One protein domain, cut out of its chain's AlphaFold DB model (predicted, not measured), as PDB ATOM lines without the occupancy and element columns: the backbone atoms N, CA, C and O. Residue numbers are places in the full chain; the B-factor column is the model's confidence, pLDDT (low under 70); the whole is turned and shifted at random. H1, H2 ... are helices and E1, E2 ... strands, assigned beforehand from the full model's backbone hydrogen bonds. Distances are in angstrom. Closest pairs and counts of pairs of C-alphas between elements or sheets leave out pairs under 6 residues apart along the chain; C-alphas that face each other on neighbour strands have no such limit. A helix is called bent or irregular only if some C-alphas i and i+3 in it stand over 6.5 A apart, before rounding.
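This is residues 69 to 249 of the 251 residues of the protein "PlsC domain-containing protein" of Podarcis muralis (UniProt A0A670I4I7). A small, twisted sheet of four parallel strands makes the core, with H5 and H7 side by side over one face and H2 over the other; H1 crosses H2 on the side away from the sheet. H3 and H4 lie beyond the edge strand E2, while the long helix H9 stands off to the side of the sheet, near H6. The printed part has 181 residues with nine named helices and four named strands, in the order H1 E1 H2 E2 H3 H4 H5 E3 H6 H7 E4 H8 H9; the sheet's order is E2 E3 E1 E4, parallel throughout, and the class is mixed, helices and strands. The whole is compact, with a radius of gyration of the C-alphas of 16.4 A, and rounded, spanning 46 by 39 by 35 A.

H1, residues 70 to 91, is 30.8 A long and begins with C-alpha 70 at (224.561, 233.788, 164.052); it is irregular, but only just, with C-alphas 71 and 74 6.7 A apart. E1 is residues 106 to 110, 13.0 A, with C-alpha 106 at (217.289, 214.706, 170.993), and H2 is residues 117 to 130, 19.9 A. E2, residues 134 to 137, is followed by H3, residues 140 to 144, H4, residues 149 to 154, and H5, residues 162 to 170, which is 12.4 A long. E3 is residues 174 to 177, H6 residues 181 to 187, and H7 residues 200 to 208, 12.1 A. E4 is residues 212 to 215 and H8 residues 220 to 223. H9, residues 231 to 248, is 25.1 A long and ends with C-alpha 248 at (223.837, 215.055, 192.481).

In the sheet, which is only just strongly twisted, with C-alphas up to 4.4 A off its best plane, E3 and E1 are parallel at 28 degrees, with N 108 and O 175 2.7 A apart. E2 and E3 are parallel at 30 degrees, with N 176 and O 135 2.8 A apart. E1 and E4 are parallel at 36 degrees, with N 213 and O 107 2.8 A apart. E2, H3 H4 H5, E3 is a strand-helix-strand unit, two parallel neighbour strands with helices between them in the chain. E1, H2, E2 and E3, H6 H7, E4 are split units, with E3 and E1 respectively between their strands in the sheet, and both crossovers are right-handed. Three layers result from helices on both faces: H5 and H7 are on the same face, each at a height over the sheet of 9.3 A, and H2 is on the opposite face at 7.0 A. H5 and H7 touch at a steep tilt of 38 degrees, the same way, closest at the C-alphas of Val 166 and Ala 208, 5.4 A. H1, with residues 77 to 87 alone, touches H2 at a steep tilt of 50 degrees, opposite ways, closest at the C-alphas of Ala 80 and Ala 124, 4.4 A. With residues 72 to 76 alone, H1 only just touches H4, with 3 pairs of C-alphas within 8 A, the closest those of Trp 72 and Val 154, 6.3 A. H3 is close to H4 but not clearly touching, at 7.0 A between the C-alphas of Tyr 143 and Gln 149. H8 is likewise close to H2, at 7.2 A between the C-alphas of Gly 118 and Ser 220. H6 and H9 are close but not clearly touching, at 7.5 A between the C-alphas of Arg 183 and Val 237. Each O i to N i+4 pair is within hydrogen-bond range in H2, H4, H5, H6, H7 and H9; the count is 16 of 18 in H1 and 0 of 1 in H3, where 2 of 2 O i to N i+3 pairs are, and H8 is too short for one.

The two C-alphas farthest apart, of Lys 70 and Ser 231, are 48.7 A apart. The printed part has no cut, and its long links are H1 to E1 and H6 to H7. Mean pLDDT of the printed part is 87.1, and residues 226 to 249 are under 70.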
ATOM      1  N   SER A  69     223.416 232.030 168.436       83.88
ATOM      2  CA  SER A  69     223.504 233.263 167.681       83.88
ATOM      3  C   SER A  69     224.333 233.095 166.414       83.88
ATOM      4  O   SER A  69     225.308 232.334 166.335       83.88
ATOM      5  N   LYS A  70     223.938 233.845 165.382       86.88
ATOM      6  CA  LYS A  70     224.561 233.788 164.052       86.88
ATOM      7  C   LYS A  70     226.063 234.101 164.097       86.88
ATOM      8  O   LYS A  70     226.801 233.636 163.230       86.88
ATOM      9  N   ILE A  71     226.506 234.818 165.127       90.88
ATOM     10  CA  ILE A  71     227.887 235.261 165.342       90.88
ATOM     11  C   ILE A  71     228.830 234.067 165.511       90.88
ATOM     12  O   ILE A  71     229.962 234.089 165.037       90.88
ATOM     13  N   TRP A  72     228.347 232.983 166.126       91.94
ATOM     14  CA  TRP A  72     229.158 231.803 166.412       91.94
ATOM     15  C   TRP A  72     229.234 230.818 165.252       91.94
ATOM     16  O   TRP A  72     230.115 229.963 165.252       91.94
ATOM     17  N   LYS A  73     228.380 230.953 164.227       92.31
ATOM     18  CA  LYS A  73     228.370 230.032 163.079       92.31
ATOM     19  C   LYS A  73     229.705 230.014 162.337       92.31
ATOM     20  O   LYS A  73     230.192 228.938 162.003       92.31
ATOM     21  N   LYS A  74     230.306 231.186 162.095       93.69
ATOM     22  CA  LYS A  74     231.591 231.296 161.382       93.69
ATOM     23  C   LYS A  74     232.747 230.676 162.190       93.69
ATOM     24  O   LYS A  74     233.381 229.768 161.657       93.69
ATOM     25  N   PRO A  75     232.982 231.062 163.462       95.00
ATOM     26  CA  PRO A  75     233.975 230.398 164.306       95.00
ATOM     27  C   PRO A  75     233.765 228.887 164.435       95.00
ATOM     28  O   PRO A  75     234.714 228.126 164.274       95.00
ATOM     29  N   ARG A  76     232.524 228.429 164.658       95.88
ATOM     30  CA  ARG A  76     232.212 226.993 164.732       95.88
ATOM     31  C   ARG A  76     232.589 226.265 163.456       95.88
ATOM     32  O   ARG A  76     233.217 225.221 163.534       95.88
ATOM     33  N   LYS A  77     232.251 226.827 162.292       97.06
ATOM     34  CA  LYS A  77     232.589 226.226 160.996       97.06
ATOM     35  C   LYS A  77     234.098 226.109 160.808       97.06
ATOM     36  O   LYS A  77     234.561 225.078 160.333       97.06
ATOM     37  N   PHE A  78     234.851 227.128 161.215       97.44
ATOM     38  CA  PHE A  78     236.311 227.104 161.175       97.44
ATOM     39  C   PHE A  78     236.891 225.963 162.024       97.44
ATOM     40  O   PHE A  78     237.614 225.120 161.497       97.44
ATOM     41  N   PHE A  79     236.516 225.874 163.306       97.31
ATOM     42  CA  PHE A  79     236.991 224.790 164.173       97.31
ATOM     43  C   PHE A  79     236.506 223.414 163.713       97.31
ATOM     44  O   PHE A  79     237.281 222.463 163.735       97.31
ATOM     45  N   ALA A  80     235.257 223.309 163.255       97.94
ATOM     46  CA  ALA A  80     234.713 222.062 162.740       97.94
ATOM     47  C   ALA A  80     235.510 221.566 161.528       97.94
ATOM     48  O   ALA A  80     235.833 220.390 161.486       97.94
ATOM     49  N   HIS A  81     235.909 222.439 160.594       98.31
ATOM     50  CA  HIS A  81     236.787 222.046 159.488       98.31
ATOM     51  C   HIS A  81     238.163 221.564 159.958       98.31
ATOM     52  O   HIS A  81     238.637 220.553 159.453       98.31
ATOM     53  N   ILE A  82     238.793 222.244 160.924       97.75
ATOM     54  CA  ILE A  82     240.093 221.810 161.467       97.75
ATOM     55  C   ILE A  82     239.979 220.414 162.078       97.75
ATOM     56  O   ILE A  82     240.761 219.531 161.740       97.75
ATOM     57  N   ILE A  83     238.987 220.214 162.950       97.56
ATOM     58  CA  ILE A  83     238.728 218.932 163.612       97.56
ATOM     59  C   ILE A  83     238.431 217.848 162.575       97.56
ATOM     60  O   ILE A  83     238.946 216.739 162.676       97.56
ATOM     61  N   ASP A  84     237.625 218.178 161.569       98.00
ATOM     62  CA  ASP A  84     237.216 217.257 160.522       98.00
ATOM     63  C   ASP A  84     238.382 216.780 159.648       98.00
ATOM     64  O   ASP A  84     238.524 215.589 159.372       98.00
ATOM     65  N   ILE A  85     239.233 217.721 159.231       98.00
ATOM     66  CA  ILE A  85     240.436 217.447 158.446       98.00
ATOM     67  C   ILE A  85     241.432 216.649 159.285       98.00
ATOM     68  O   ILE A  85     241.954 215.645 158.810       98.00
ATOM     69  N   TYR A  86     241.659 217.055 160.537       96.88
ATOM     70  CA  TYR A  86     242.524 216.326 161.462       96.88
ATOM     71  C   TYR A  86     242.050 214.883 161.647       96.88
ATOM     72  O   TYR A  86     242.846 213.959 161.509       96.88
ATOM     73  N   GLY A  87     240.752 214.673 161.881       96.25
ATOM     74  CA  GLY A  87     240.184 213.335 161.974       96.25
ATOM     75  C   GLY A  87     240.426 212.527 160.702       96.25
ATOM     76  O   GLY A  87     240.863 211.384 160.777       96.25
ATOM     77  N   LYS A  88     240.147 213.094 159.523       96.56
ATOM     78  CA  LYS A  88     240.305 212.381 158.246       96.56
ATOM     79  C   LYS A  88     241.755 211.997 157.966       96.56
ATOM     80  O   LYS A  88     242.012 210.876 157.554       96.56
ATOM     81  N   ILE A  89     242.687 212.922 158.180       97.06
ATOM     82  CA  ILE A  89     244.099 212.723 157.836       97.06
ATOM     83  C   ILE A  89     244.798 211.850 158.876       97.06
ATOM     84  O   ILE A  89     245.522 210.931 158.513       97.06
ATOM     85  N   TRP A  90     244.612 212.148 160.163       95.69
ATOM     86  CA  TRP A  90     245.362 211.486 161.229       95.69
ATOM     87  C   TRP A  90     244.719 210.178 161.685       95.69
ATOM     88  O   TRP A  90     245.427 209.238 162.031       95.69
ATOM     89  N   HIS A  91     243.384 210.116 161.706       94.38
ATOM     90  CA  HIS A  91     242.646 208.952 162.214       94.38
ATOM     91  C   HIS A  91     242.001 208.110 161.120       94.38
ATOM     92  O   HIS A  91     241.546 207.012 161.420       94.38
ATOM     93  N   GLY A  92     241.908 208.612 159.883       95.50
ATOM     94  CA  GLY A  92     241.169 207.928 158.821       95.50
ATOM     95  C   GLY A  92     239.709 207.666 159.199       95.50
ATOM     96  O   GLY A  92     239.160 206.643 158.810       95.50
ATOM     97  N   TYR A  93     239.102 208.531 160.024       96.19
ATOM     98  CA  TYR A  93     237.779 208.234 160.575       96.19
ATOM     99  C   TYR A  93     236.697 208.248 159.489       96.19
ATOM    100  O   TYR A  93     236.677 209.113 158.606       96.19
ATOM    101  N   GLU A  94     235.741 207.339 159.635       95.88
ATOM    102  CA  GLU A  94     234.531 207.269 158.827       95.88
ATOM    103  C   GLU A  94     233.306 207.493 159.718       95.88
ATOM    104  O   GLU A  94     233.297 207.134 160.898       95.88
ATOM    105  N   LEU A  95     232.274 208.129 159.163       96.06
ATOM    106  CA  LEU A  95     231.007 208.362 159.848       96.06
ATOM    107  C   LEU A  95     229.864 207.854 158.979       96.06
ATOM    108  O   LEU A  95     229.719 208.271 157.833       96.06
ATOM    109  N   THR A  96     229.029 207.002 159.560       96.12
ATOM    110  CA  THR A  96     227.844 206.423 158.921       96.12
ATOM    111  C   THR A  96     226.611 206.662 159.784       96.12
ATOM    112  O   THR A  96     226.714 206.652 161.013       96.12
ATOM    113  N   GLY A  97     225.436 206.818 159.171       94.94
ATOM    114  CA  GLY A  97     224.170 206.884 159.902       94.94
ATOM    115  C   GLY A  97     223.785 208.272 160.416       94.94
ATOM    116  O   GLY A  97     222.890 208.375 161.255       94.94
ATOM    117  N   ILE A  98     224.430 209.337 159.935       94.44
ATOM    118  CA  ILE A  98     224.107 210.723 160.308       94.44
ATOM    119  C   ILE A  98     222.681 211.119 159.889       94.44
ATOM    120  O   ILE A  98     222.023 211.909 160.564       94.44
ATOM    121  N   GLU A  99     222.174 210.510 158.820       93.94
ATOM    122  CA  GLU A  99     220.825 210.656 158.283       93.94
ATOM    123  C   GLU A  99     219.726 210.151 159.229       93.94
ATOM    124  O   GLU A  99     218.584 210.605 159.135       93.94
ATOM    125  N   HIS A 100     220.062 209.272 160.181       94.62
ATOM    126  CA  HIS A 100     219.129 208.788 161.203       94.62
ATOM    127  C   HIS A 100     218.930 209.787 162.351       94.62
ATOM    128  O   HIS A 100     218.042 209.605 163.188       94.62
ATOM    129  N   ILE A 101     219.739 210.848 162.418       95.75
ATOM    130  CA  ILE A 101     219.620 211.857 163.469       95.75
ATOM    131  C   ILE A 101     218.413 212.754 163.166       95.75
ATOM    132  O   ILE A 101     218.336 213.365 162.096       95.75
ATOM    133  N   PRO A 102     217.463 212.900 164.108       92.44
ATOM    134  CA  PRO A 102     216.273 213.697 163.881       92.44
ATOM    135  C   PRO A 102     216.627 215.165 163.639       92.44
ATOM    136  O   PRO A 102     217.469 215.769 164.312       92.44
ATOM    137  N   LYS A 103     215.879 215.795 162.729       91.38
ATOM    138  CA  LYS A 103     215.931 217.249 162.505       91.38
ATOM    139  C   LYS A 103     215.470 218.058 163.730       91.38
ATOM    140  O   LYS A 103     215.741 219.252 163.803       91.38
ATOM    141  N   GLY A 104     214.780 217.415 164.676       92.69
ATOM    142  CA  GLY A 104     214.307 217.983 165.940       92.69
ATOM    143  C   GLY A 104     215.291 217.812 167.108       92.69
ATOM    144  O   GLY A 104     216.469 217.518 166.886       92.69
ATOM    145  N   PRO A 105     214.838 218.036 168.354       96.31
ATOM    146  CA  PRO A 105     215.658 217.817 169.538       96.31
ATOM    147  C   PRO A 105     215.926 216.333 169.780       96.31
ATOM    148  O   PRO A 105     215.218 215.459 169.282       96.31
ATOM    149  N   GLY A 106     216.935 216.059 170.595       96.56
ATOM    150  CA  GLY A 106     217.289 214.706 170.993       96.56
ATOM    151  C   GLY A 106     218.502 214.696 171.904       96.56
ATOM    152  O   GLY A 106     219.189 215.712 172.065       96.56
ATOM    153  N   ILE A 107     218.768 213.529 172.472       97.12
ATOM    154  CA  ILE A 107     219.967 213.283 173.260       97.12
ATOM    155  C   ILE A 107     220.788 212.166 172.620       97.12
ATOM    156  O   ILE A 107     220.373 211.014 172.569       97.12
ATOM    157  N   ILE A 108     221.968 212.527 172.136       97.50
ATOM    158  CA  ILE A 108     222.999 211.610 171.678       97.50
ATOM    159  C   ILE A 108     223.659 211.002 172.913       97.50
ATOM    160  O   ILE A 108     224.221 211.728 173.738       97.50
ATOM    161  N   ILE A 109     223.602 209.679 173.041       95.75
ATOM    162  CA  ILE A 109     224.368 208.948 174.051       95.75
ATOM    163  C   ILE A 109     225.534 208.234 173.386       95.75
ATOM    164  O   ILE A 109     225.377 207.624 172.332       95.75
ATOM    165  N   TYR A 110     226.708 208.327 173.995       94.44
ATOM    166  CA  TYR A 110     227.923 207.729 173.455       94.44
ATOM    167  C   TYR A 110     228.785 207.133 174.562       94.44
ATOM    168  O   TYR A 110     228.731 207.554 175.721       94.44
ATOM    169  N   HIS A 111     229.596 206.155 174.175       92.25
ATOM    170  CA  HIS A 111     230.583 205.538 175.047       92.25
ATOM    171  C   HIS A 111     231.719 206.518 175.393       92.25
ATOM    172  O   HIS A 111     232.337 207.080 174.486       92.25
ATOM    173  N   HIS A 112     232.035 206.715 176.679       87.94
ATOM    174  CA  HIS A 112     233.226 207.473 177.078       87.94
ATOM    175  C   HIS A 112     234.487 206.620 176.912       87.94
ATOM    176  O   HIS A 112     234.854 205.858 177.802       87.94
ATOM    177  N   GLY A 113     235.212 206.807 175.813       84.56
ATOM    178  CA  GLY A 113     236.625 206.428 175.782       84.56
ATOM    179  C   GLY A 113     237.446 207.330 176.710       84.56
ATOM    180  O   GLY A 113     236.989 208.400 177.110       84.56
ATOM    181  N   VAL A 114     238.689 206.959 177.015       82.00
ATOM    182  CA  VAL A 114     239.635 207.824 177.763       82.00
ATOM    183  C   VAL A 114     239.680 209.229 177.172       82.00
ATOM    184  O   VAL A 114     239.659 210.235 177.880       82.00
ATOM    185  N   MET A 115     239.689 209.267 175.842       80.75
ATOM    186  CA  MET A 115     239.498 210.455 175.042       80.75
ATOM    187  C   MET A 115     238.311 210.224 174.108       80.75
ATOM    188  O   MET A 115     238.329 209.317 173.278       80.75
ATOM    189  N   SER A 116     237.290 211.072 174.200       87.94
ATOM    190  CA  SER A 116     236.085 210.999 173.358       87.94
ATOM    191  C   SER A 116     236.312 211.609 171.965       87.94
ATOM    192  O   SER A 116     235.489 212.374 171.469       87.94
ATOM    193  N   ILE A 117     237.452 211.314 171.331       91.56
ATOM    194  CA  ILE A 117     237.880 211.947 170.072       91.56
ATOM    195  C   ILE A 117     236.928 211.615 168.920       91.56
ATOM    196  O   ILE A 117     236.525 212.518 168.191       91.56
ATOM    197  N   GLY A 118     236.489 210.358 168.796       93.50
ATOM    198  CA  GLY A 118     235.521 209.985 167.757       93.50
ATOM    199  C   GLY A 118     234.182 210.718 167.898       93.50
ATOM    200  O   GLY A 118     233.623 211.177 166.904       93.50
ATOM    201  N   TYR A 119     233.717 210.950 169.133       95.25
ATOM    202  CA  TYR A 119     232.547 211.795 169.386       95.25
ATOM    203  C   TYR A 119     232.776 213.248 168.932       95.25
ATOM    204  O   TYR A 119     231.892 213.862 168.337       95.25
ATOM    205  N   VAL A 120     233.973 213.799 169.153       95.44
ATOM    206  CA  VAL A 120     234.327 215.150 168.687       95.44
ATOM    207  C   VAL A 120     234.324 215.234 167.153       95.44
ATOM    208  O   VAL A 120     233.825 216.220 166.605       95.44
ATOM    209  N   PHE A 121     234.799 214.198 166.450       96.88
ATOM    210  CA  PHE A 121     234.706 214.121 164.985       96.88
ATOM    211  C   PHE A 121     233.262 214.083 164.504       96.88
ATOM    212  O   PHE A 121     232.901 214.838 163.600       96.88
ATOM    213  N   PHE A 122     232.417 213.285 165.160       97.00
ATOM    214  CA  PHE A 122     230.981 213.270 164.902       97.00
ATOM    215  C   PHE A 122     230.366 214.671 165.047       97.00
ATOM    216  O   PHE A 122     229.711 215.143 164.120       97.00
ATOM    217  N   VAL A 123     230.609 215.373 166.161       97.06
ATOM    218  CA  VAL A 123     230.048 216.717 166.397       97.06
ATOM    219  C   VAL A 123     230.487 217.707 165.316       97.06
ATOM    220  O   VAL A 123     229.669 218.493 164.829       97.06
ATOM    221  N   ALA A 124     231.760 217.663 164.915       97.56
ATOM    222  CA  ALA A 124     232.292 218.516 163.858       97.56
ATOM    223  C   ALA A 124     231.641 218.216 162.501       97.56
ATOM    224  O   ALA A 124     231.115 219.133 161.865       97.56
ATOM    225  N   ARG A 125     231.613 216.946 162.076       97.62
ATOM    226  CA  ARG A 125     230.985 216.530 160.812       97.62
ATOM    227  C   ARG A 125     229.498 216.861 160.788       97.62
ATOM    228  O   ARG A 125     229.028 217.456 159.822       97.62
ATOM    229  N   TYR A 126     228.788 216.570 161.874       97.06
ATOM    230  CA  TYR A 126     227.372 216.886 162.024       97.06
ATOM    231  C   TYR A 126     227.096 218.381 161.849       97.06
ATOM    232  O   TYR A 126     226.172 218.762 161.127       97.06
ATOM    233  N   PHE A 127     227.921 219.242 162.451       96.75
ATOM    234  CA  PHE A 127     227.800 220.684 162.262       96.75
ATOM    235  C   PHE A 127     228.076 221.108 160.812       96.75
ATOM    236  O   PHE A 127     227.371 221.974 160.293       96.75
ATOM    237  N   LEU A 128     229.075 220.516 160.151       97.19
ATOM    238  CA  LEU A 128     229.412 220.839 158.763       97.19
ATOM    239  C   LEU A 128     228.312 220.431 157.775       97.19
ATOM    240  O   LEU A 128     228.037 221.192 156.850       97.19
ATOM    241  N   GLU A 129     227.676 219.278 157.979       95.75
ATOM    242  CA  GLU A 129     226.634 218.766 157.081       95.75
ATOM    243  C   GLU A 129     225.271 219.418 157.311       95.75
ATOM    244  O   GLU A 129     224.557 219.736 156.362       95.75
ATOM    245  N   THR A 130     224.901 219.647 158.572       94.25
ATOM    246  CA  THR A 130     223.540 220.093 158.915       94.25
ATOM    247  C   THR A 130     223.456 221.577 159.260       94.25
ATOM    248  O   THR A 130     222.366 222.148 159.319       94.25
ATOM    249  N   GLY A 131     224.589 222.217 159.568       93.25
ATOM    250  CA  GLY A 131     224.637 223.562 160.142       93.25
ATOM    251  C   GLY A 131     224.073 223.661 161.568       93.25
ATOM    252  O   GLY A 131     223.993 224.770 162.110       93.25
ATOM    253  N   ARG A 132     223.664 222.541 162.186       93.12
ATOM    254  CA  ARG A 132     223.106 222.481 163.543       93.12
ATOM    255  C   ARG A 132     224.204 222.155 164.546       93.12
ATOM    256  O   ARG A 132     225.056 221.307 164.316       93.12
ATOM    257  N   THR A 133     224.189 222.834 165.688       93.38
ATOM    258  CA  THR A 133     225.139 222.558 166.776       93.38
ATOM    259  C   THR A 133     224.625 221.406 167.637       93.38
ATOM    260  O   THR A 133     223.476 221.438 168.075       93.38
ATOM    261  N   CYS A 134     225.479 220.412 167.891       95.38
ATOM    262  CA  CYS A 134     225.273 219.424 168.948       95.38
ATOM    263  C   CYS A 134     225.953 219.939 170.220       95.38
ATOM    264  O   CYS A 134     227.181 220.013 170.289       95.38
ATOM    265  N   PHE A 135     225.162 220.355 171.207       95.00
ATOM    266  CA  PHE A 135     225.693 220.844 172.477       95.00
ATOM    267  C   PHE A 135     226.182 219.662 173.305       95.00
ATOM    268  O   PHE A 135     225.453 218.699 173.485       95.00
ATOM    269  N   SER A 136     227.403 219.710 173.815       94.12
ATOM    270  CA  SER A 136     227.982 218.567 174.523       94.12
ATOM    271  C   SER A 136     228.210 218.898 175.984       94.12
ATOM    272  O   SER A 136     228.665 219.995 176.327       94.12
ATOM    273  N   LEU A 137     227.914 217.930 176.845       91.00
ATOM    274  CA  LEU A 137     228.210 218.061 178.259       91.00
ATOM    275  C   LEU A 137     229.714 217.971 178.487       91.00
ATOM    276  O   LEU A 137     230.365 217.006 178.091       91.00
ATOM    277  N   LEU A 138     230.240 218.988 179.157       85.50
ATOM    278  CA  LEU A 138     231.625 219.048 179.588       85.50
ATOM    279  C   LEU A 138     231.706 218.735 181.082       85.50
ATOM    280  O   LEU A 138     230.915 219.261 181.868       85.50
ATOM    281  N   HIS A 139     232.674 217.908 181.478       82.50
ATOM    282  CA  HIS A 139     232.927 217.633 182.890       82.50
ATOM    283  C   HIS A 139     233.265 218.932 183.635       82.50
ATOM    284  O   HIS A 139     234.035 219.755 183.138       82.50
ATOM    285  N   HIS A 140     232.722 219.111 184.842       77.88
ATOM    286  CA  HIS A 140     232.853 220.369 185.582       77.88
ATOM    287  C   HIS A 140     234.319 220.760 185.849       77.88
ATOM    288  O   HIS A 140     234.665 221.934 185.753       77.88
ATOM    289  N   ALA A 141     235.200 219.778 186.068       75.31
ATOM    290  CA  ALA A 141     236.635 220.007 186.271       75.31
ATOM    291  C   ALA A 141     237.325 220.743 185.104       75.31
ATOM    292  O   ALA A 141     238.335 221.407 185.310       75.31
ATOM    293  N   ALA A 142     236.776 220.701 183.883       77.56
ATOM    294  CA  ALA A 142     237.333 221.455 182.760       77.56
ATOM    295  C   ALA A 142     237.278 222.980 182.981       77.56
ATOM    296  O   ALA A 142     238.071 223.709 182.390       77.56
ATOM    297  N   TYR A 143     236.377 223.466 183.847       79.00
ATOM    298  CA  TYR A 143     236.303 224.878 184.234       79.00
ATOM    299  C   TYR A 143     237.395 225.301 185.222       79.00
ATOM    300  O   TYR A 143     237.601 226.503 185.392       79.00
ATOM    301  N   TRP A 144     238.114 224.358 185.839       83.62
ATOM    302  CA  TRP A 144     239.287 224.670 186.661       83.62
ATOM    303  C   TRP A 144     240.490 225.098 185.823       83.62
ATOM    304  O   TRP A 144     241.406 225.712 186.358       83.62
ATOM    305  N   ILE A 145     240.484 224.811 184.517       86.06
ATOM    306  CA  ILE A 145     241.519 225.259 183.588       86.06
ATOM    307  C   ILE A 145     241.159 226.679 183.117       86.06
ATOM    308  O   ILE A 145     240.203 226.847 182.347       86.06
ATOM    309  N   PRO A 146     241.878 227.722 183.571       89.88
ATOM    310  CA  PRO A 146     241.567 229.093 183.196       89.88
ATOM    311  C   PRO A 146     241.864 229.347 181.713       89.88
ATOM    312  O   PRO A 146     242.645 228.648 181.078       89.88
ATOM    313  N   GLY A 147     241.225 230.369 181.142       91.94
ATOM    314  CA  GLY A 147     241.532 230.852 179.796       91.94
ATOM    315  C   GLY A 147     240.814 230.130 178.657       91.94
ATOM    316  O   GLY A 147     240.752 230.689 177.569       91.94
ATOM    317  N   LEU A 148     240.198 228.961 178.868       93.75
ATOM    318  CA  LEU A 148     239.571 228.167 177.795       93.75
ATOM    319  C   LEU A 148     238.043 228.326 177.677       93.75
ATOM    320  O   LEU A 148     237.424 227.764 176.773       93.75
ATOM    321  N   GLN A 149     237.409 229.116 178.548       91.75
ATOM    322  CA  GLN A 149     235.946 229.159 178.660       91.75
ATOM    323  C   GLN A 149     235.247 229.647 177.382       91.75
ATOM    324  O   GLN A 149     234.202 229.108 177.011       91.75
ATOM    325  N   MET A 150     235.807 230.648 176.693       92.00
ATOM    326  CA  MET A 150     235.224 231.146 175.441       92.00
ATOM    327  C   MET A 150     235.346 230.122 174.316       92.00
ATOM    328  O   MET A 150     234.406 229.972 173.537       92.00
ATOM    329  N   LEU A 151     236.460 229.389 174.256       94.06
ATOM    330  CA  LEU A 151     236.629 228.300 173.300       94.06
ATOM    331  C   LEU A 151     235.586 227.199 173.533       94.06
ATOM    332  O   LEU A 151     234.865 226.849 172.602       94.06
ATOM    333  N   TYR A 152     235.425 226.731 174.774       93.12
ATOM    334  CA  TYR A 152     234.400 225.740 175.127       93.12
ATOM    335  C   TYR A 152     232.996 226.200 174.739       93.12
ATOM    336  O   TYR A 152     232.266 225.476 174.063       93.12
ATOM    337  N   TYR A 153     232.647 227.440 175.078       91.81
ATOM    338  CA  TYR A 153     231.354 228.021 174.743       91.81
ATOM    339  C   TYR A 153     231.087 228.038 173.227       91.81
ATOM    340  O   TYR A 153     230.000 227.670 172.772       91.81
ATOM    341  N   VAL A 154     232.084 228.426 172.424       92.69
ATOM    342  CA  VAL A 154     231.963 228.440 170.959       92.69
ATOM    343  C   VAL A 154     231.848 227.032 170.399       92.69
ATOM    344  O   VAL A 154     231.025 226.819 169.515       92.69
ATOM    345  N   LEU A 155     232.574 226.061 170.947       92.62
ATOM    346  CA  LEU A 155     232.474 224.651 170.559       92.62
ATOM    347  C   LEU A 155     231.182 223.968 171.045       92.62
ATOM    348  O   LEU A 155     230.966 222.796 170.756       92.62
ATOM    349  N   GLY A 156     230.301 224.683 171.755       91.94
ATOM    350  CA  GLY A 156     229.052 224.123 172.274       91.94
ATOM    351  C   GLY A 156     229.258 223.209 173.483       91.94
ATOM    352  O   GLY A 156     228.395 222.384 173.772       91.94
ATOM    353  N   LEU A 157     230.386 223.351 174.180       91.75
ATOM    354  CA  LEU A 157     230.741 222.594 175.374       91.75
ATOM    355  C   LEU A 157     230.344 223.383 176.623       91.75
ATOM    356  O   LEU A 157     230.784 224.521 176.816       91.75
ATOM    357  N   LYS A 158     229.525 222.782 177.488       89.44
ATOM    358  CA  LYS A 158     229.167 223.383 178.778       89.44
ATOM    359  C   LYS A 158     228.797 222.316 179.811       89.44
ATOM    360  O   LYS A 158     228.326 221.237 179.466       89.44
ATOM    361  N   SER A 159     229.011 222.622 181.090       87.62
ATOM    362  CA  SER A 159     228.425 221.859 182.198       87.62
ATOM    363  C   SER A 159     226.979 222.308 182.397       87.62
ATOM    364  O   SER A 159     226.734 223.492 182.632       87.62
ATOM    365  N   TYR A 160     226.032 221.376 182.306       85.38
ATOM    366  CA  TYR A 160     224.597 221.648 182.431       85.38
ATOM    367  C   TYR A 160     224.001 220.892 183.617       85.38
ATOM    368  O   TYR A 160     224.340 219.732 183.850       85.38
ATOM    369  N   LYS A 161     223.062 221.523 184.324       89.62
ATOM    370  CA  LYS A 161     222.153 220.834 185.252       89.62
ATOM    371  C   LYS A 161     221.042 220.119 184.476       89.62
ATOM    372  O   LYS A 161     220.696 220.539 183.374       89.62
ATOM    373  N   LYS A 162     220.412 219.094 185.068       90.56
ATOM    374  CA  LYS A 162     219.287 218.355 184.452       90.56
ATOM    375  C   LYS A 162     218.193 219.290 183.917       90.56
ATOM    376  O   LYS A 162     217.791 219.147 182.767       90.56
ATOM    377  N   ALA A 163     217.768 220.273 184.714       92.94
ATOM    378  CA  ALA A 163     216.750 221.245 184.312       92.94
ATOM    379  C   ALA A 163     217.161 222.053 183.065       92.94
ATOM    380  O   ALA A 163     216.362 222.219 182.147       92.94
ATOM    381  N   GLU A 164     218.428 222.479 182.980       91.88
ATOM    382  CA  GLU A 164     218.947 223.166 181.792       91.88
ATOM    383  C   GLU A 164     218.944 222.232 180.573       91.88
ATOM    384  O   GLU A 164     218.561 222.654 179.488       91.88
ATOM    385  N   ILE A 165     219.324 220.958 180.732       92.81
ATOM    386  CA  ILE A 165     219.297 219.963 179.643       92.81
ATOM    387  C   ILE A 165     217.868 219.814 179.102       92.81
ATOM    388  O   ILE A 165     217.658 219.880 177.891       92.81
ATOM    389  N   VAL A 166     216.879 219.675 179.988       95.62
ATOM    390  CA  VAL A 166     215.461 219.600 179.604       95.62
ATOM    391  C   VAL A 166     215.026 220.859 178.857       95.62
ATOM    392  O   VAL A 166     214.402 220.759 177.802       95.62
ATOM    393  N   GLU A 167     215.379 222.045 179.354       94.88
ATOM    394  CA  GLU A 167     215.057 223.316 178.702       94.88
ATOM    395  C   GLU A 167     215.683 223.419 177.300       94.88
ATOM    396  O   GLU A 167     215.028 223.854 176.351       94.88
ATOM    397  N   MET A 168     216.932 222.976 177.136       92.62
ATOM    398  CA  MET A 168     217.609 222.930 175.837       92.62
ATOM    399  C   MET A 168     216.882 222.025 174.845       92.62
ATOM    400  O   MET A 168     216.661 222.428 173.701       92.62
ATOM    401  N   MET A 169     216.474 220.835 175.281       95.06
ATOM    402  CA  MET A 169     215.739 219.892 174.435       95.06
ATOM    403  C   MET A 169     214.345 220.426 174.088       95.06
ATOM    404  O   MET A 169     213.956 220.386 172.923       95.06
ATOM    405  N   LYS A 170     213.634 221.045 175.043       95.38
ATOM    406  CA  LYS A 170     212.352 221.735 174.788       95.38
ATOM    407  C   LYS A 170     212.495 222.892 173.787       95.38
ATOM    408  O   LYS A 170     211.570 223.163 173.032       95.38
ATOM    409  N   LYS A 171     213.671 223.531 173.722       93.44
ATOM    410  CA  LYS A 171     214.033 224.548 172.715       93.44
ATOM    411  C   LYS A 171     214.476 223.965 171.362       93.44
ATOM    412  O   LYS A 171     214.956 224.709 170.512       93.44
ATOM    413  N   GLY A 172     214.343 222.655 171.141       93.75
ATOM    414  CA  GLY A 172     214.665 222.020 169.860       93.75
ATOM    415  C   GLY A 172     216.148 221.679 169.659       93.75
ATOM    416  O   GLY A 172     216.560 221.385 168.533       93.75
ATOM    417  N   ARG A 173     216.971 221.732 170.718       93.56
ATOM    418  CA  ARG A 173     218.422 221.488 170.625       93.56
ATOM    419  C   ARG A 173     218.764 220.000 170.705       93.56
ATOM    420  O   ARG A 173     218.084 219.224 171.374       93.56
ATOM    421  N   LEU A 174     219.855 219.635 170.030       96.06
ATOM    422  CA  LEU A 174     220.495 218.325 170.135       96.06
ATOM    423  C   LEU A 174     221.606 218.403 171.187       96.06
ATOM    424  O   LEU A 174     222.420 219.331 171.153       96.06
ATOM    425  N   LEU A 175     221.622 217.448 172.112       95.94
ATOM    426  CA  LEU A 175     222.604 217.364 173.191       95.94
ATOM    427  C   LEU A 175     223.374 216.051 173.112       95.94
ATOM    428  O   LEU A 175     222.779 215.038 172.782       95.94
ATOM    429  N   GLY A 176     224.656 216.044 173.461       96.00
ATOM    430  CA  GLY A 176     225.446 214.826 173.593       96.00
ATOM    431  C   GLY A 176     225.956 214.613 175.011       96.00
ATOM    432  O   GLY A 176     226.528 215.518 175.631       96.00
ATOM    433  N   ILE A 177     225.739 213.401 175.518       94.75
ATOM    434  CA  ILE A 177     226.073 212.983 176.878       94.75
ATOM    435  C   ILE A 177     226.741 211.615 176.817       94.75
ATOM    436  O   ILE A 177     226.210 210.695 176.209       94.75
ATOM    437  N   SER A 178     227.859 211.453 177.518       93.62
ATOM    438  CA  SER A 178     228.284 210.121 177.936       93.62
ATOM    439  C   SER A 178     227.722 209.848 179.336       93.62
ATOM    440  O   SER A 178     228.120 210.522 180.294       93.62
ATOM    441  N   PRO A 179     226.793 208.890 179.494       91.12
ATOM    442  CA  PRO A 179     226.185 208.620 180.795       91.12
ATOM    443  C   PRO A 179     227.169 208.014 181.808       91.12
ATOM    444  O   PRO A 179     227.022 208.188 183.023       91.12
ATOM    445  N   GLY A 180     228.183 207.298 181.316       87.50
ATOM    446  CA  GLY A 180     229.232 206.694 182.125       87.50
ATOM    447  C   GLY A 180     230.274 207.681 182.652       87.50
ATOM    448  O   GLY A 180     230.815 207.490 183.752       87.50
ATOM    449  N   GLY A 181     230.501 208.774 181.918       87.88
ATOM    450  CA  GLY A 181     231.406 209.854 182.304       87.88
ATOM    451  C   GLY A 181     232.809 209.349 182.646       87.88
ATOM    452  O   GLY A 181     233.287 208.362 182.094       87.88
ATOM    453  N   THR A 182     233.442 209.978 183.638       84.19
ATOM    454  CA  THR A 182     234.805 209.648 184.088       84.19
ATOM    455  C   THR A 182     234.975 208.182 184.502       84.19
ATOM    456  O   THR A 182     236.034 207.602 184.293       84.19
ATOM    457  N   ARG A 183     233.932 207.546 185.058       85.12
ATOM    458  CA  ARG A 183     233.994 206.127 185.452       85.12
ATOM    459  C   ARG A 183     234.162 205.225 184.235       85.12
ATOM    460  O   ARG A 183     235.008 204.339 184.231       85.12
ATOM    461  N   GLU A 184     233.338 205.455 183.224       88.31
ATOM    462  CA  GLU A 184     233.398 204.712 181.970       88.31
ATOM    463  C   GLU A 184     234.710 204.990 181.237       88.31
ATOM    464  O   GLU A 184     235.382 204.039 180.855       88.31
ATOM    465  N   ALA A 185     235.149 206.252 181.208       87.06
ATOM    466  CA  ALA A 185     236.424 206.662 180.619       87.06
ATOM    467  C   ALA A 185     237.631 205.920 181.205       87.06
ATOM    468  O   ALA A 185     238.596 205.638 180.498       87.06
ATOM    469  N   LEU A 186     237.606 205.649 182.513       85.00
ATOM    470  CA  LEU A 186     238.746 205.081 183.223       85.00
ATOM    471  C   LEU A 186     238.758 203.556 183.249       85.00
ATOM    472  O   LEU A 186     239.847 202.978 183.230       85.00
ATOM    473  N   TYR A 187     237.586 202.920 183.296       84.94
ATOM    474  CA  TYR A 187     237.483 201.477 183.530       84.94
ATOM    475  C   TYR A 187     236.942 200.679 182.348       84.94
ATOM    476  O   TYR A 187     237.009 199.452 182.397       84.94
ATOM    477  N   SER A 188     236.377 201.319 181.317       86.19
ATOM    478  CA  SER A 188     235.846 200.586 180.166       86.19
ATOM    479  C   SER A 188     236.966 200.269 179.195       86.19
ATOM    480  O   SER A 188     237.623 201.170 178.672       86.19
ATOM    481  N   HIS A 189     237.184 198.983 178.948       83.06
ATOM    482  CA  HIS A 189     238.249 198.506 178.065       83.06
ATOM    483  C   HIS A 189     237.730 197.745 176.843       83.06
ATOM    484  O   HIS A 189     238.494 197.503 175.917       83.06
ATOM    485  N   ASP A 190     236.458 197.370 176.859       86.38
ATOM    486  CA  ASP A 190     235.787 196.481 175.914       86.38
ATOM    487  C   ASP A 190     234.441 197.064 175.467       86.38
ATOM    488  O   ASP A 190     233.521 196.329 175.118       86.38
ATOM    489  N   TYR A 191     234.311 198.395 175.506       87.81
ATOM    490  CA  TYR A 191     233.067 199.117 175.222       87.81
ATOM    491  C   TYR A 191     231.922 198.829 176.204       87.81
ATOM    492  O   TYR A 191     230.788 199.257 175.973       87.81
ATOM    493  N   GLY A 192     232.212 198.157 177.324       87.31
ATOM    494  CA  GLY A 192     231.270 197.936 178.408       87.31
ATOM    495  C   GLY A 192     230.701 199.251 178.936       87.31
ATOM    496  O   GLY A 192     231.411 200.103 179.477       87.31
ATOM    497  N   ILE A 193     229.389 199.420 178.796       87.62
ATOM    498  CA  ILE A 193     228.720 200.643 179.224       87.62
ATOM    499  C   ILE A 193     228.649 200.701 180.757       87.62
ATOM    500  O   ILE A 193     228.134 199.791 181.408       87.62
ATOM    501  N   MET A 194     229.139 201.795 181.350       89.31
ATOM    502  CA  MET A 194     229.335 201.927 182.802       89.31
ATOM    503  C   MET A 194     228.746 203.208 183.394       89.31
ATOM    504  O   MET A 194     229.423 204.009 184.043       89.31
ATOM    505  N   TRP A 195     227.433 203.376 183.258       86.75
ATOM    506  CA  TRP A 195     226.698 204.477 183.892       86.75
ATOM    507  C   TRP A 195     226.207 204.182 185.315       86.75
ATOM    508  O   TRP A 195     225.806 205.101 186.029       86.75
ATOM    509  N   GLY A 196     226.282 202.930 185.778       86.88
ATOM    510  CA  GLY A 196     225.899 202.544 187.141       86.88
ATOM    511  C   GLY A 196     224.461 202.954 187.480       86.88
ATOM    512  O   GLY A 196     223.527 202.576 186.783       86.88
ATOM    513  N   LYS A 197     224.283 203.753 188.540       87.88
ATOM    514  CA  LYS A 197     222.972 204.289 188.956       87.88
ATOM    515  C   LYS A 197     222.614 205.638 188.306       87.88
ATOM    516  O   LYS A 197     221.598 206.229 188.659       87.88
ATOM    517  N   ARG A 198     223.439 206.169 187.392       87.25
ATOM    518  CA  ARG A 198     223.212 207.487 186.779       87.25
ATOM    519  C   ARG A 198     222.120 207.400 185.714       87.25
ATOM    520  O   ARG A 198     222.370 206.990 184.588       87.25
ATOM    521  N   THR A 199     220.913 207.834 186.065       91.12
ATOM    522  CA  THR A 199     219.726 207.800 185.189       91.12
ATOM    523  C   THR A 199     219.237 209.187 184.764       91.12
ATOM    524  O   THR A 199     218.255 209.298 184.030       91.12
ATOM    525  N   GLY A 200     219.929 210.259 185.169       90.94
ATOM    526  CA  GLY A 200     219.507 211.642 184.916       90.94
ATOM    527  C   GLY A 200     219.315 211.983 183.434       90.94
ATOM    528  O   GLY A 200     218.391 212.719 183.100       90.94
ATOM    529  N   PHE A 201     220.120 211.400 182.538       91.88
ATOM    530  CA  PHE A 201     219.977 211.590 181.089       91.88
ATOM    531  C   PHE A 201     218.651 211.015 180.557       91.88
ATOM    532  O   PHE A 201     217.965 211.670 179.776       91.88
ATOM    533  N   ALA A 202     218.259 209.825 181.026       94.31
ATOM    534  CA  ALA A 202     217.020 209.166 180.626       94.31
ATOM    535  C   ALA A 202     215.800 209.895 181.198       94.31
ATOM    536  O   ALA A 202     214.831 210.139 180.485       94.31
ATOM    537  N   GLN A 203     215.874 210.327 182.462       96.19
ATOM    538  CA  GLN A 203     214.834 211.161 183.066       96.19
ATOM    539  C   GLN A 203     214.655 212.486 182.312       96.19
ATOM    540  O   GLN A 203     213.525 212.894 182.062       96.19
ATOM    541  N   ALA A 204     215.753 213.143 181.920       95.31
ATOM    542  CA  ALA A 204     215.695 214.376 181.139       95.31
ATOM    543  C   ALA A 204     215.055 214.151 179.758       95.31
ATOM    544  O   ALA A 204     214.245 214.965 179.318       95.31
ATOM    545  N   ALA A 205     215.384 213.042 179.089       96.62
ATOM    546  CA  ALA A 205     214.796 212.680 177.801       96.62
ATOM    547  C   ALA A 205     213.282 212.435 177.903       96.62
ATOM    548  O   ALA A 205     212.520 212.953 177.087       96.62
ATOM    549  N   LEU A 206     212.848 211.708 178.942       97.62
ATOM    550  CA  LEU A 206     211.434 211.464 179.238       97.62
ATOM    551  C   LEU A 206     210.680 212.772 179.503       97.62
ATOM    552  O   LEU A 206     209.621 213.003 178.924       97.62
ATOM    553  N   GLU A 207     211.241 213.650 180.336       97.38
ATOM    554  CA  GLU A 207     210.619 214.931 180.687       97.38
ATOM    555  C   GLU A 207     210.506 215.879 179.483       97.38
ATOM    556  O   GLU A 207     209.498 216.570 179.314       97.38
ATOM    557  N   ALA A 208     211.525 215.912 178.622       96.94
ATOM    558  CA  ALA A 208     211.498 216.704 177.396       96.94
ATOM    559  C   ALA A 208     210.712 216.036 176.254       96.94
ATOM    560  O   ALA A 208     210.441 216.702 175.257       96.94
ATOM    561  N   LYS A 209     210.340 214.755 176.397       97.19
ATOM    562  CA  LYS A 209     209.689 213.925 175.370       97.19
ATOM    563  C   LYS A 209     210.489 213.868 174.063       97.19
ATOM    564  O   LYS A 209     209.945 214.077 172.981       97.19
ATOM    565  N   VAL A 210     211.790 213.601 174.170       97.56
ATOM    566  CA  VAL A 210     212.708 213.551 173.019       97.56
ATOM    567  C   VAL A 210     213.383 212.185 172.893       97.56
ATOM    568  O   VAL A 210     213.531 211.485 173.897       97.56
ATOM    569  N   PRO A 211     213.815 211.785 171.684       97.62
ATOM    570  CA  PRO A 211     214.475 210.502 171.487       97.62
ATOM    571  C   PRO A 211     215.873 210.470 172.113       97.62
ATOM    572  O   PRO A 211     216.625 211.449 172.062       97.62
ATOM    573  N   ILE A 212     216.226 209.297 172.642       97.38
ATOM    574  CA  ILE A 212     217.599 208.921 172.979       97.38
ATOM    575  C   ILE A 212     218.204 208.243 171.751       97.38
ATOM    576  O   ILE A 212     217.643 207.280 171.236       97.38
ATOM    577  N   ILE A 213     219.336 208.756 171.285       97.38
ATOM    578  CA  ILE A 213     219.991 208.336 170.048       97.38
ATOM    579  C   ILE A 213     221.367 207.778 170.423       97.38
ATOM    580  O   ILE A 213     222.279 208.551 170.729       97.38
ATOM    581  N   PRO A 214     221.540 206.452 170.462       95.62
ATOM    582  CA  PRO A 214     222.845 205.874 170.713       95.62
ATOM    583  C   PRO A 214     223.748 206.051 169.497       95.62
ATOM    584  O   PRO A 214     223.334 205.824 168.362       95.62
ATOM    585  N   ILE A 215     224.999 206.414 169.749       95.50
ATOM    586  CA  ILE A 215     226.070 206.305 168.767       95.50
ATOM    587  C   ILE A 215     227.170 205.411 169.321       95.50
ATOM    588  O   ILE A 215     227.398 205.329 170.532       95.50
ATOM    589  N   PHE A 216     227.880 204.768 168.408       93.75
ATOM    590  CA  PHE A 216     228.999 203.909 168.731       93.75
ATOM    591  C   PHE A 216     230.244 204.402 168.004       93.75
ATOM    592  O   PHE A 216     230.182 204.820 166.850       93.75
ATOM    593  N   THR A 217     231.378 204.384 168.696       93.12
ATOM    594  CA  THR A 217     232.679 204.737 168.130       93.12
ATOM    595  C   THR A 217     233.567 203.515 168.249       93.12
ATOM    596  O   THR A 217     233.898 203.105 169.355       93.12
ATOM    597  N   GLN A 218     233.934 202.937 167.110       91.81
ATOM    598  CA  GLN A 218     234.868 201.819 167.058       91.81
ATOM    599  C   GLN A 218     236.304 202.298 167.289       91.81
ATOM    600  O   GLN A 218     236.638 203.458 167.046       91.81
ATOM    601  N   ASN A 219     237.154 201.384 167.742       90.62
ATOM    602  CA  ASN A 219     238.588 201.554 167.985       90.62
ATOM    603  C   ASN A 219     238.983 202.540 169.100       90.62
ATOM    604  O   ASN A 219     240.175 202.741 169.342       90.62
ATOM    605  N   SER A 220     238.033 203.156 169.815       86.50
ATOM    606  CA  SER A 220     238.364 204.124 170.868       86.50
ATOM    607  C   SER A 220     239.075 203.490 172.064       86.50
ATOM    608  O   SER A 220     239.928 204.139 172.668       86.50
ATOM    609  N   CYS A 221     238.743 202.241 172.405       86.00
ATOM    610  CA  CYS A 221     239.357 201.517 173.526       86.00
ATOM    611  C   CYS A 221     240.733 200.928 173.168       86.00
ATOM    612  O   CYS A 221     241.573 200.716 174.044       86.00
ATOM    613  N   GLU A 222     240.988 200.678 171.884       87.44
ATOM    614  CA  GLU A 222     242.261 200.189 171.364       87.44
ATOM    615  C   GLU A 222     243.246 201.337 171.148       87.44
ATOM    616  O   GLU A 222     244.408 201.214 171.536       87.44
ATOM    617  N   ALA A 223     242.776 202.453 170.580       85.06
ATOM    618  CA  ALA A 223     243.590 203.631 170.293       85.06
ATOM    619  C   ALA A 223     244.035 204.365 171.567       85.06
ATOM    620  O   ALA A 223     245.145 204.896 171.623       85.06
ATOM    621  N   TYR A 224     243.187 204.379 172.601       82.94
ATOM    622  CA  TYR A 224     243.453 205.071 173.858       82.94
ATOM    623  C   TYR A 224     243.183 204.146 175.039       82.94
ATOM    624  O   TYR A 224     242.036 203.832 175.353       82.94
ATOM    625  N   ARG A 225     244.248 203.736 175.732       78.38
ATOM    626  CA  ARG A 225     244.160 202.866 176.912       78.38
ATOM    627  C   ARG A 225     244.455 203.640 178.188       78.38
ATOM    628  O   ARG A 225     245.387 204.438 178.238       78.38
ATOM    629  N   THR A 226     243.690 203.365 179.242       69.81
ATOM    630  CA  THR A 226     244.041 203.822 180.590       69.81
ATOM    631  C   THR A 226     244.951 202.823 181.285       69.81
ATOM    632  O   THR A 226     244.916 201.619 181.032       69.81
ATOM    633  N   ILE A 227     245.710 203.326 182.255       64.44
ATOM    634  CA  ILE A 227     246.464 202.520 183.228       64.44
ATOM    635  C   ILE A 227     245.584 202.281 184.481       64.44
ATOM    636  O   ILE A 227     246.063 202.203 185.611       64.44
ATOM    637  N   GLY A 228     244.257 202.206 184.305       55.03
ATOM    638  CA  GLY A 228     243.238 202.309 185.362       55.03
ATOM    639  C   GLY A 228     243.180 201.170 186.391       55.03
ATOM    640  O   GLY A 228     242.277 201.145 187.220       55.03
ATOM    641  N   LYS A 229     244.126 200.221 186.385       56.81
ATOM    642  CA  LYS A 229     244.150 199.081 187.322       56.81
ATOM    643  C   LYS A 229     244.906 199.341 188.632       56.81
ATOM    644  O   LYS A 229     244.974 198.443 189.469       56.81
ATOM    645  N   THR A 230     245.471 200.529 188.857       62.19
ATOM    646  CA  THR A 230     246.135 200.808 190.142       62.19
ATOM    647  C   THR A 230     245.099 201.077 191.242       62.19
ATOM    648  O   THR A 230     244.294 202.001 191.157       62.19
ATOM    649  N   SER A 231     245.129 200.261 192.304       60.59
ATOM    650  CA  SER A 231     244.182 200.307 193.436       60.59
ATOM    651  C   SER A 231     243.977 201.720 194.013       60.59
ATOM    652  O   SER A 231     242.855 202.112 194.313       60.59
ATOM    653  N   LYS A 232     245.039 202.536 194.067       63.97
ATOM    654  CA  LYS A 232     244.981 203.915 194.579       63.97
ATOM    655  C   LYS A 232     244.177 204.870 193.690       63.97
ATOM    656  O   LYS A 232     243.402 205.658 194.224       63.97
ATOM    657  N   LEU A 233     244.323 204.796 192.360       60.28
ATOM    658  CA  LEU A 233     243.496 205.596 191.446       60.28
ATOM    659  C   LEU A 233     242.032 205.179 191.546       60.28
ATOM    660  O   LEU A 233     241.158 206.041 191.517       60.28
ATOM    661  N   LYS A 234     241.778 203.878 191.732       65.38
ATOM    662  CA  LYS A 234     240.423 203.367 191.913       65.38
ATOM    663  C   LYS A 234     239.719 203.997 193.103       65.38
ATOM    664  O   LYS A 234     238.638 204.555 192.942       65.38
ATOM    665  N   THR A 235     240.375 204.002 194.258       63.22
ATOM    666  CA  THR A 235     239.820 204.593 195.476       63.22
ATOM    667  C   THR A 235     239.591 206.100 195.347       63.22
ATOM    668  O   THR A 235     238.540 206.575 195.762       63.22
ATOM    669  N   LEU A 236     240.517 206.851 194.738       63.94
ATOM    670  CA  LEU A 236     240.374 208.304 194.544       63.94
ATOM    671  C   LEU A 236     239.219 208.653 193.600       63.94
ATOM    672  O   LEU A 236     238.406 209.526 193.895       63.94
ATOM    673  N   VAL A 237     239.119 207.934 192.483       63.97
ATOM    674  CA  VAL A 237     238.059 208.125 191.488       63.97
ATOM    675  C   VAL A 237     236.706 207.729 192.068       63.97
ATOM    676  O   VAL A 237     235.732 208.454 191.889       63.97
ATOM    677  N   ASP A 238     236.631 206.619 192.805       67.38
ATOM    678  CA  ASP A 238     235.403 206.201 193.481       67.38
ATOM    679  C   ASP A 238     235.000 207.201 194.582       67.38
ATOM    680  O   ASP A 238     233.812 207.492 194.733       67.38
ATOM    681  N   GLN A 239     235.960 207.806 195.293       64.12
ATOM    682  CA  GLN A 239     235.716 208.880 196.265       64.12
ATOM    683  C   GLN A 239     235.194 210.160 195.601       64.12
ATOM    684  O   GLN A 239     234.173 210.684 196.037       64.12
ATOM    685  N   GLU A 240     235.805 210.632 194.514       62.19
ATOM    686  CA  GLU A 240     235.341 211.825 193.792       62.19
ATOM    687  C   GLU A 240     233.980 211.596 193.118       62.19
ATOM    688  O   GLU A 240     233.098 212.460 193.143       62.19
ATOM    689  N   ILE A 241     233.754 210.398 192.572       60.50
ATOM    690  CA  ILE A 241     232.453 209.992 192.040       60.50
ATOM    691  C   ILE A 241     231.409 209.928 193.160       60.50
ATOM    692  O   ILE A 241     230.302 210.418 192.962       60.50
ATOM    693  N   SER A 242     231.726 209.343 194.318       54.62
ATOM    694  CA  SER A 242     230.793 209.214 195.449       54.62
ATOM    695  C   SER A 242     230.484 210.552 196.128       54.62
ATOM    696  O   SER A 242     229.323 210.818 196.439       54.62
ATOM    697  N   GLY A 243     231.469 211.445 196.243       50.34
ATOM    698  CA  GLY A 243     231.275 212.820 196.699       50.34
ATOM    699  C   GLY A 243     230.380 213.610 195.744       50.34
ATOM    700  O   GLY A 243     229.437 214.267 196.178       50.34
ATOM    701  N   ASN A 244     230.571 213.454 194.428       45.44
ATOM    702  CA  ASN A 244     229.675 214.038 193.426       45.44
ATOM    703  C   ASN A 244     228.292 213.369 193.375       45.44
ATOM    704  O   ASN A 244     227.337 214.010 192.949       45.44
ATOM    705  N   ILE A 245     228.136 212.110 193.800       40.56
ATOM    706  CA  ILE A 245     226.813 211.481 193.967       40.56
ATOM    707  C   ILE A 245     226.060 212.139 195.130       40.56
ATOM    708  O   ILE A 245     224.861 212.353 195.001       40.56
ATOM    709  N   HIS A 246     226.732 212.555 196.209       30.55
ATOM    710  CA  HIS A 246     226.077 213.337 197.266       30.55
ATOM    711  C   HIS A 246     225.653 214.740 196.807       30.55
ATOM    712  O   HIS A 246     224.590 215.197 197.212       30.55
ATOM    713  N   PHE A 247     226.398 215.382 195.901       29.55
ATOM    714  CA  PHE A 247     225.981 216.655 195.291       29.55
ATOM    715  C   PHE A 247     224.925 216.507 194.180       29.55
ATOM    716  O   PHE A 247     224.161 217.438 193.947       29.55
ATOM    717  N   ASN A 248     224.847 215.351 193.510       33.09
ATOM    718  CA  ASN A 248     223.837 215.055 192.481       33.09
ATOM    719  C   ASN A 248     222.582 214.342 193.028       33.09
ATOM    720  O   ASN A 248     221.669 214.061 192.256       33.09
ATOM    721  N   ASN A 249     222.539 214.051 194.333       27.88
ATOM    722  CA  ASN A 249     221.365 213.552 195.061       27.88
ATOM    723  C   ASN A 249     220.591 214.674 195.777       27.88
ATOM    724  O   ASN A 249     219.727 214.384 196.601       27.88
TER     725      ASN A 249